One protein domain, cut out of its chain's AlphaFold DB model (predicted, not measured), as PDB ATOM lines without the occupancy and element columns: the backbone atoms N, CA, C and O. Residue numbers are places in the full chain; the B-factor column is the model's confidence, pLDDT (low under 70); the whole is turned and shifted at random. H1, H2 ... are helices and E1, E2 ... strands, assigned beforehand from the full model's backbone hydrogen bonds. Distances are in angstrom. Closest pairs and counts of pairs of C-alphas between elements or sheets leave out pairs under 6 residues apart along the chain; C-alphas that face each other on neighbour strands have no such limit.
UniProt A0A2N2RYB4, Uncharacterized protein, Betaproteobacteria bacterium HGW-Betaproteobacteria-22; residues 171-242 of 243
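AT A GLANCE: This is residues 171 to 242 of the 243 residues of an uncharacterized protein of Betaproteobacteria bacterium HGW-Betaproteobacteria-22 (UniProt A0A2N2RYB4). A short antiparallel ribbon, E1 and E2, lies beyond the last residues of H1 and H3, two helices side by side; H2 crosses H3 steeply, and residues 237 to 242, with H4, stick out. The 72 printed residues, mostly helix by class, hold four helices and two strands: H1 E1 H2 H3 E2 H4. The whole is flat, 44 by 29 by 15 A, and only just compact, close to loose, with a radius of gyration of the C-alphas of 13.3 A.

IN THESE COORDINATES: Find C-alpha 186 at (174.302, 16.496, 44.764), where E1, residues 186 to 189, begins; E2 is residues 231 to 234. H1, residues 171 to 183, runs 18.4 A; H2, 198 to 209, 15.3 A; H3, 217 to 227, 15.0 A. H4, 237 to 240, ends at (166.066, 10.725, 49.622).

HOW THE PARTS SIT: Between E1 and E2, N 187 and O 233 are within hydrogen-bond range, 2.9 A. H1 touches H3, closest C-alphas Met 176 and Asn 224, 6.5 A, at a shallow tilt of 32 degrees. H2 touches H3, closest C-alphas Val 208 and Ala 223, 6.0 A, at 69 degrees, steep, only just short of about perpendicular. Every O i to N i+4 pair is within range in H1 and H3, 5 of 8 in H2; H4 is too short for one.

THE WHOLE: The printed part has no cut and no long link; pLDDT is under 70 in residues 237 to 242.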
ATOM      1  N   LEU A 171     175.058  14.347  20.727       82.81
ATOM      2  CA  LEU A 171     175.435  13.368  21.743       82.81
ATOM      3  C   LEU A 171     176.307  13.982  22.851       82.81
ATOM      4  O   LEU A 171     176.069  13.713  24.028       82.81
ATOM      5  N   ASP A 172     177.279  14.831  22.508       80.50
ATOM      6  CA  ASP A 172     178.157  15.473  23.494       80.50
ATOM      7  C   ASP A 172     177.427  16.580  24.266       80.50
ATOM      8  O   ASP A 172     177.605  16.703  25.479       80.50
ATOM      9  N   ALA A 173     176.517  17.306  23.607       82.12
ATOM     10  CA  ALA A 173     175.587  18.214  24.280       82.12
ATOM     11  C   ALA A 173     174.635  17.456  25.231       82.12
ATOM     12  O   ALA A 173     174.468  17.850  26.384       82.12
ATOM     13  N   ALA A 174     174.057  16.326  24.804       84.62
ATOM     14  CA  ALA A 174     173.189  15.498  25.649       84.62
ATOM     15  C   ALA A 174     173.927  14.910  26.870       84.62
ATOM     16  O   ALA A 174     173.371  14.875  27.974       84.62
ATOM     17  N   ARG A 175     175.194  14.496  26.706       84.19
ATOM     18  CA  ARG A 175     176.055  14.059  27.820       84.19
ATOM     19  C   ARG A 175     176.284  15.198  28.821       84.19
ATOM     20  O   ARG A 175     176.184  14.969  30.025       84.19
ATOM     21  N   MET A 176     176.529  16.413  28.329       83.38
ATOM     22  CA  MET A 176     176.707  17.614  29.151       83.38
ATOM     23  C   MET A 176     175.439  17.948  29.958       83.38
ATOM     24  O   MET A 176     175.512  18.094  31.176       83.38
ATOM     25  N   TYR A 177     174.262  17.954  29.317       87.19
ATOM     26  CA  TYR A 177     172.972  18.142  29.999       87.19
ATOM     27  C   TYR A 177     172.703  17.085  31.075       87.19
ATOM     28  O   TYR A 177     172.281  17.421  32.180       87.19
ATOM     29  N   THR A 178     172.996  15.814  30.784       87.81
ATOM     30  CA  THR A 178     172.816  14.720  31.750       87.81
ATOM     31  C   THR A 178     173.695  14.926  32.987       87.81
ATOM     32  O   THR A 178     173.242  14.692  34.105       87.81
ATOM     33  N   LYS A 179     174.928  15.424  32.811       85.38
ATOM     34  CA  LYS A 179     175.797  15.783  33.937       85.38
ATOM     35  C   LYS A 179     175.266  16.958  34.749       85.38
ATOM     36  O   LYS A 179     175.298  16.864  35.969       85.38
ATOM     37  N   TYR A 180     174.742  18.018  34.132       88.94
ATOM     38  CA  TYR A 180     174.144  19.115  34.903       88.94
ATOM     39  C   TYR A 180     172.953  18.654  35.746       88.94
ATOM     40  O   TYR A 180     172.868  19.005  36.920       88.94
ATOM     41  N   GLU A 181     172.074  17.813  35.201       87.50
ATOM     42  CA  GLU A 181     170.942  17.279  35.967       87.50
ATOM     43  C   GLU A 181     171.380  16.327  37.092       87.50
ATOM     44  O   GLU A 181     170.772  16.339  38.161       87.50
ATOM     45  N   GLN A 182     172.477  15.579  36.922       85.19
ATOM     46  CA  GLN A 182     173.121  14.866  38.034       85.19
ATOM     47  C   GLN A 182     173.672  15.846  39.079       85.19
ATOM     48  O   GLN A 182     173.370  15.711  40.261       85.19
ATOM     49  N   MET A 183     174.423  16.871  38.662       86.25
ATOM     50  CA  MET A 183     175.015  17.872  39.558       86.25
ATOM     51  C   MET A 183     173.968  18.589  40.422       86.25
ATOM     52  O   MET A 183     174.228  18.855  41.591       86.25
ATOM     53  N   ARG A 184     172.760  18.840  39.897       85.12
ATOM     54  CA  ARG A 184     171.634  19.423  40.654       85.12
ATOM     55  C   ARG A 184     171.119  18.535  41.794       85.12
ATOM     56  O   ARG A 184     170.442  19.041  42.684       85.12
ATOM     57  N   GLN A 185     171.416  17.235  41.773       83.69
ATOM     58  CA  GLN A 185     170.990  16.249  42.776       83.69
ATOM     59  C   GLN A 185     172.049  16.006  43.869       83.69
ATOM     60  O   GLN A 185     171.838  15.175  44.753       83.69
ATOM     61  N   GLY A 186     173.198  16.693  43.823       83.56
ATOM     62  CA  GLY A 186     174.302  16.496  44.764       83.56
ATOM     63  C   GLY A 186     175.006  17.788  45.169       83.56
ATOM     64  O   GLY A 186     174.744  18.867  44.645       83.56
ATOM     65  N   THR A 187     175.938  17.678  46.115       85.69
ATOM     66  CA  THR A 187     176.835  18.774  46.499       85.69
ATOM     67  C   THR A 187     178.137  18.668  45.709       85.69
ATOM     68  O   THR A 187     178.963  17.776  45.926       85.69
ATOM     69  N   CYS A 188     178.307  19.565  44.738       88.06
ATOM     70  CA  CYS A 188     179.428  19.548  43.801       88.06
ATOM     71  C   CYS A 188     180.572  20.474  44.219       88.06
ATOM     72  O   CYS A 188     180.372  21.656  44.483       88.06
ATOM     73  N   HIS A 189     181.783  19.922  44.209       88.69
ATOM     74  CA  HIS A 189     183.036  20.625  44.432       88.69
ATOM     75  C   HIS A 189     183.717  20.857  43.084       88.69
ATOM     76  O   HIS A 189     183.996  19.920  42.325       88.69
ATOM     77  N   PHE A 190     183.950  22.128  42.790       87.75
ATOM     78  CA  PHE A 190     184.525  22.615  41.545       87.75
ATOM     79  C   PHE A 190     186.043  22.805  41.706       87.75
ATOM     80  O   PHE A 190     186.466  23.302  42.750       87.75
ATOM     81  N   PRO A 191     186.879  22.423  40.719       83.88
ATOM     82  CA  PRO A 191     188.308  22.732  40.760       83.88
ATOM     83  C   PRO A 191     188.553  24.248  40.764       83.88
ATOM     84  O   PRO A 191     187.844  25.005  40.104       83.88
ATOM     85  N   GLU A 192     189.578  24.694  41.488       80.75
ATOM     86  CA  GLU A 192     189.864  26.120  41.656       80.75
ATOM     87  C   GLU A 192     190.191  26.813  40.326       80.75
ATOM     88  O   GLU A 192     191.091  26.403  39.590       80.75
ATOM     89  N   ALA A 193     189.513  27.931  40.049       77.56
ATOM     90  CA  ALA A 193     189.681  28.695  38.810       77.56
ATOM     91  C   ALA A 193     191.070  29.354  38.649       77.56
ATOM     92  O   ALA A 193     191.375  29.875  37.576       77.56
ATOM     93  N   LEU A 194     191.911  29.336  39.691       77.62
ATOM     94  CA  LEU A 194     193.310  29.777  39.640       77.62
ATOM     95  C   LEU A 194     194.222  28.743  38.950       77.62
ATOM     96  O   LEU A 194     195.220  29.114  38.343       77.62
ATOM     97  N   LEU A 195     193.859  27.456  38.997       78.69
ATOM     98  CA  LEU A 195     194.604  26.348  38.382       78.69
ATOM     99  C   LEU A 195     194.238  26.129  36.900       78.69
ATOM    100  O   LEU A 195     194.671  25.159  36.276       78.69
ATOM    101  N   ILE A 196     193.401  27.002  36.335       84.81
ATOM    102  CA  ILE A 196     192.879  26.907  34.971       84.81
ATOM    103  C   ILE A 196     193.601  27.942  34.096       84.81
ATOM    104  O   ILE A 196     193.597  29.120  34.449       84.81
ATOM    105  N   PRO A 197     194.185  27.548  32.943       85.12
ATOM    106  CA  PRO A 197     194.821  28.494  32.026       85.12
ATOM    107  C   PRO A 197     193.851  29.601  31.605       85.12
ATOM    108  O   PRO A 197     192.702  29.304  31.272       85.12
ATOM    109  N   ASP A 198     194.303  30.856  31.545       81.94
ATOM    110  CA  ASP A 198     193.408  32.005  31.317       81.94
ATOM    111  C   ASP A 198     192.589  31.895  30.015       81.94
ATOM    112  O   ASP A 198     191.424  32.286  29.991       81.94
ATOM    113  N   LYS A 199     193.128  31.233  28.975       83.38
ATOM    114  CA  LYS A 199     192.410  30.901  27.725       83.38
ATOM    115  C   LYS A 199     191.121  30.086  27.944       83.38
ATOM    116  O   LYS A 199     190.193  30.190  27.152       83.38
ATOM    117  N   HIS A 200     191.060  29.264  28.989       85.25
ATOM    118  CA  HIS A 200     189.921  28.392  29.304       85.25
ATOM    119  C   HIS A 200     189.085  28.884  30.490       85.25
ATOM    120  O   HIS A 200     188.001  28.363  30.743       85.25
ATOM    121  N   LYS A 201     189.566  29.898  31.211       87.00
ATOM    122  CA  LYS A 201     188.985  30.396  32.461       87.00
ATOM    123  C   LYS A 201     187.607  31.031  32.274       87.00
ATOM    124  O   LYS A 201     186.705  30.736  33.048       87.00
ATOM    125  N   ALA A 202     187.419  31.829  31.220       85.31
ATOM    126  CA  ALA A 202     186.112  32.401  30.881       85.31
ATOM    127  C   ALA A 202     185.088  31.297  30.553       85.31
ATOM    128  O   ALA A 202     184.039  31.213  31.187       85.31
ATOM    129  N   ILE A 203     185.453  30.380  29.649       84.62
ATOM    130  CA  ILE A 203     184.634  29.226  29.240       84.62
ATOM    131  C   ILE A 203     184.250  28.368  30.454       84.62
ATOM    132  O   ILE A 203     183.109  27.923  30.564       84.62
ATOM    133  N   TYR A 204     185.187  28.151  31.380       85.56
ATOM    134  CA  TYR A 204     184.953  27.413  32.617       85.56
ATOM    135  C   TYR A 204     183.955  28.118  33.547       85.56
ATOM    136  O   TYR A 204     182.991  27.499  33.997       85.56
ATOM    137  N   LEU A 205     184.156  29.409  33.821       87.00
ATOM    138  CA  LEU A 205     183.295  30.171  34.726       87.00
ATOM    139  C   LEU A 205     181.873  30.322  34.169       87.00
ATOM    140  O   LEU A 205     180.907  30.132  34.903       87.00
ATOM    141  N   GLU A 206     181.722  30.607  32.876       84.94
ATOM    142  CA  GLU A 206     180.402  30.822  32.276       84.94
ATOM    143  C   GLU A 206     179.626  29.527  32.039       84.94
ATOM    144  O   GLU A 206     178.424  29.477  32.311       84.94
ATOM    145  N   ASN A 207     180.294  28.480  31.548       84.81
ATOM    146  CA  ASN A 207     179.622  27.235  31.195       84.81
ATOM    147  C   ASN A 207     179.608  26.264  32.376       84.81
ATOM    148  O   ASN A 207     178.535  25.904  32.838       84.81
ATOM    149  N   VAL A 208     180.771  25.883  32.916       83.81
ATOM    150  CA  VAL A 208     180.871  24.813  33.932       83.81
ATOM    151  C   VAL A 208     180.322  25.248  35.290       83.81
ATOM    152  O   VAL A 208     179.593  24.482  35.916       83.81
ATOM    153  N   VAL A 209     180.646  26.465  35.741       83.56
ATOM    154  CA  VAL A 209     180.123  27.018  37.006       83.56
ATOM    155  C   VAL A 209     178.768  27.700  36.789       83.56
ATOM    156  O   VAL A 209     177.843  27.490  37.569       83.56
ATOM    157  N   GLY A 210     178.623  28.484  35.715       81.94
ATOM    158  CA  GLY A 210     177.386  29.204  35.386       81.94
ATOM    159  C   GLY A 210     176.260  28.359  34.770       81.94
ATOM    160  O   GLY A 210     175.165  28.881  34.566       81.94
ATOM    161  N   GLY A 211     176.502  27.082  34.457       79.69
ATOM    162  CA  GLY A 211     175.505  26.150  33.915       79.69
ATOM    163  C   GLY A 211     175.037  26.450  32.485       79.69
ATOM    164  O   GLY A 211     174.033  25.893  32.043       79.69
ATOM    165  N   LYS A 212     175.723  27.340  31.756       82.81
ATOM    166  CA  LYS A 212     175.385  27.673  30.365       82.81
ATOM    167  C   LYS A 212     175.919  26.606  29.406       82.81
ATOM    168  O   LYS A 212     176.938  25.962  29.666       82.81
ATOM    169  N   LEU A 213     175.219  26.415  28.286       81.75
ATOM    170  CA  LEU A 213     175.715  25.597  27.182       81.75
ATOM    171  C   LEU A 213     176.470  26.506  26.195       81.75
ATOM    172  O   LEU A 213     175.884  27.496  25.749       81.75
ATOM    173  N   PRO A 214     177.731  26.202  25.843       81.00
ATOM    174  CA  PRO A 214     178.471  26.992  24.868       81.00
ATOM    175  C   PRO A 214     177.908  26.802  23.455       81.00
ATOM    176  O   PRO A 214     177.488  25.708  23.074       81.00
ATOM    177  N   ASN A 215     177.946  27.875  22.664       79.75
ATOM    178  CA  ASN A 215     177.502  27.869  21.266       79.75
ATOM    179  C   ASN A 215     178.574  27.340  20.292       79.75
ATOM    180  O   ASN A 215     178.242  27.013  19.154       79.75
ATOM    181  N   ASP A 216     179.840  27.260  20.722       83.19
ATOM    182  CA  ASP A 216     180.949  26.725  19.929       83.19
ATOM    183  C   ASP A 216     181.380  25.318  20.382       83.19
ATOM    184  O   ASP A 216     181.300  24.944  21.552       83.19
ATOM    185  N   LEU A 217     181.872  24.539  19.421       78.06
ATOM    186  CA  LEU A 217     182.350  23.169  19.579       78.06
ATOM    187  C   LEU A 217     183.621  23.044  20.407       78.06
ATOM    188  O   LEU A 217     183.748  22.105  21.196       78.06
ATOM    189  N   ASN A 218     184.576  23.946  20.194       82.25
ATOM    190  CA  ASN A 218     185.835  23.908  20.920       82.25
ATOM    191  C   ASN A 218     185.564  24.214  22.399       82.25
ATOM    192  O   ASN A 218     185.989  23.465  23.280       82.25
ATOM    193  N   ASP A 219     184.736  25.224  22.661       84.44
ATOM    194  CA  ASP A 219     184.269  25.579  24.001       84.44
ATOM    195  C   ASP A 219     183.438  24.460  24.653       84.44
ATOM    196  O   ASP A 219     183.599  24.197  25.847       84.44
ATOM    197  N   LEU A 220     182.618  23.731  23.883       83.56
ATOM    198  CA  LEU A 220     181.885  22.543  24.345       83.56
ATOM    199  C   LEU A 220     182.824  21.405  24.782       83.56
ATOM    200  O   LEU A 220     182.612  20.792  25.831       83.56
ATOM    201  N   ALA A 221     183.870  21.116  24.004       82.88
ATOM    202  CA  ALA A 221     184.864  20.096  24.341       82.88
ATOM    203  C   ALA A 221     185.686  20.489  25.584       82.88
ATOM    204  O   ALA A 221     185.907  19.669  26.483       82.88
ATOM    205  N   ILE A 222     186.077  21.763  25.672       84.94
ATOM    206  CA  ILE A 222     186.744  22.354  26.837       84.94
ATOM    207  C   ILE A 222     185.844  22.226  28.079       84.94
ATOM    208  O   ILE A 222     186.275  21.667  29.089       84.94
ATOM    209  N   ALA A 223     184.583  22.662  28.009       85.44
ATOM    210  CA  ALA A 223     183.643  22.595  29.128       85.44
ATOM    211  C   ALA A 223     183.396  21.150  29.599       85.44
ATOM    212  O   ALA A 223     183.459  20.885  30.800       85.44
ATOM    213  N   ASN A 224     183.212  20.196  28.679       84.62
ATOM    214  CA  ASN A 224     183.084  18.771  29.013       84.62
ATOM    215  C   ASN A 224     184.325  18.222  29.747       84.62
ATOM    216  O   ASN A 224     184.184  17.524  30.753       84.62
ATOM    217  N   THR A 225     185.531  18.609  29.314       86.19
ATOM    218  CA  THR A 225     186.806  18.213  29.948       86.19
ATOM    219  C   THR A 225     186.920  18.714  31.394       86.19
ATOM    220  O   THR A 225     187.519  18.056  32.247       86.19
ATOM    221  N   TYR A 226     186.346  19.879  31.707       86.12
ATOM    222  CA  TYR A 226     186.314  20.404  33.074       86.12
ATOM    223  C   TYR A 226     185.135  19.866  33.902       86.12
ATOM    224  O   TYR A 226     185.313  19.633  35.096       86.12
ATOM    225  N   LEU A 227     183.980  19.568  33.292       85.81
ATOM    226  CA  LEU A 227     182.864  18.860  33.942       85.81
ATOM    227  C   LEU A 227     183.231  17.432  34.376       85.81
ATOM    228  O   LEU A 227     182.639  16.892  35.304       85.81
ATOM    229  N   GLU A 228     184.208  16.794  33.733       83.81
ATOM    230  CA  GLU A 228     184.789  15.522  34.196       83.81
ATOM    231  C   GLU A 228     185.641  15.649  35.463       83.81
ATOM    232  O   GLU A 228     185.828  14.660  36.172       83.81
ATOM    233  N   LYS A 229     186.112  16.857  35.787       86.44
ATOM    234  CA  LYS A 229     186.936  17.133  36.974       86.44
ATOM    235  C   LYS A 229     186.114  17.570  38.189       86.44
ATOM    236  O   LYS A 229     186.646  17.571  39.297       86.44
ATOM    237  N   VAL A 230     184.839  17.924  38.005       87.38
ATOM    238  CA  VAL A 230     183.917  18.265  39.101       87.38
ATOM    239  C   VAL A 230     183.616  17.011  39.928       87.38
ATOM    240  O   VAL A 230     183.309  15.949  39.385       87.38
ATOM    241  N   ARG A 231     183.706  17.122  41.258       86.50
ATOM    242  CA  ARG A 231     183.445  16.017  42.194       86.50
ATOM    243  C   ARG A 231     182.158  16.283  42.961       86.50
ATOM    244  O   ARG A 231     182.115  17.183  43.792       86.50
ATOM    245  N   CYS A 232     181.117  15.501  42.699       87.81
ATOM    246  CA  CYS A 232     179.827  15.641  43.371       87.81
ATOM    247  C   CYS A 232     179.579  14.499  44.352       87.81
ATOM    248  O   CYS A 232     179.719  13.331  43.994       87.81
ATOM    249  N   ASN A 233     179.174  14.856  45.569       88.62
ATOM    250  CA  ASN A 233     178.640  13.917  46.544       88.62
ATOM    251  C   ASN A 233     177.118  13.879  46.398       88.62
ATOM    252  O   ASN A 233     176.444  14.896  46.559       88.62
ATOM    253  N   TYR A 234     176.576  12.704  46.096       84.81
ATOM    254  CA  TYR A 234     175.138  12.487  45.965       84.81
ATOM    255  C   TYR A 234     174.603  11.852  47.247       84.81
ATOM    256  O   TYR A 234     175.201  10.907  47.765       84.81
ATOM    257  N   THR A 235     173.468  12.331  47.755       77.38
ATOM    258  CA  THR A 235     172.770  11.634  48.841       77.38
ATOM    259  C   THR A 235     172.273  10.283  48.320       77.38
ATOM    260  O   THR A 235     171.550  10.269  47.319       77.38
ATOM    261  N   PRO A 236     172.625   9.144  48.949       70.94
ATOM    262  CA  PRO A 236     172.179   7.836  48.482       70.94
ATOM    263  C   PRO A 236     170.650   7.746  48.539       70.94
ATOM    264  O   PRO A 236     170.030   8.278  49.460       70.94
ATOM    265  N   MET A 237     170.035   7.039  47.583       63.47
ATOM    266  CA  MET A 237     168.570   7.020  47.410       63.47
ATOM    267  C   MET A 237     167.798   6.582  48.668       63.47
ATOM    268  O   MET A 237     166.662   7.002  48.861       63.47
ATOM    269  N   LEU A 238     168.435   5.814  49.561       58.28
ATOM    270  CA  LEU A 238     167.886   5.406  50.859       58.28
ATOM    271  C   LEU A 238     167.575   6.584  51.808       58.28
ATOM    272  O   LEU A 238     166.706   6.444  52.659       58.28
ATOM    273  N   MET A 239     168.249   7.731  51.665       59.06
ATOM    274  CA  MET A 239     167.984   8.948  52.455       59.06
ATOM    275  C   MET A 239     167.112   9.976  51.717       59.06
ATOM    276  O   MET A 239     166.611  10.913  52.332       59.06
ATOM    277  N   ALA A 240     166.905   9.817  50.407       57.94
ATOM    278  CA  ALA A 240     166.066  10.725  49.622       57.94
ATOM    279  C   ALA A 240     164.561  10.539  49.902       57.94
ATOM    280  O   ALA A 240     163.787  11.471  49.709       57.94
ATOM    281  N   ALA A 241     164.156   9.354  50.372       56.19
ATOM    282  CA  ALA A 241     162.767   9.006  50.687       56.19
ATOM    283  C   ALA A 241     162.380   9.210  52.170       56.19
ATOM    284  O   ALA A 241     161.308   8.776  52.581       56.19
ATOM    285  N   SER A 242     163.251   9.821  52.986       51.91
ATOM    286  CA  SER A 242     163.058   9.983  54.438       51.91
ATOM    287  C   SER A 242     162.874  11.445  54.880       51.91
ATOM    288  O   SER A 242     163.297  11.811  55.980       51.91
TER     289      SER A 242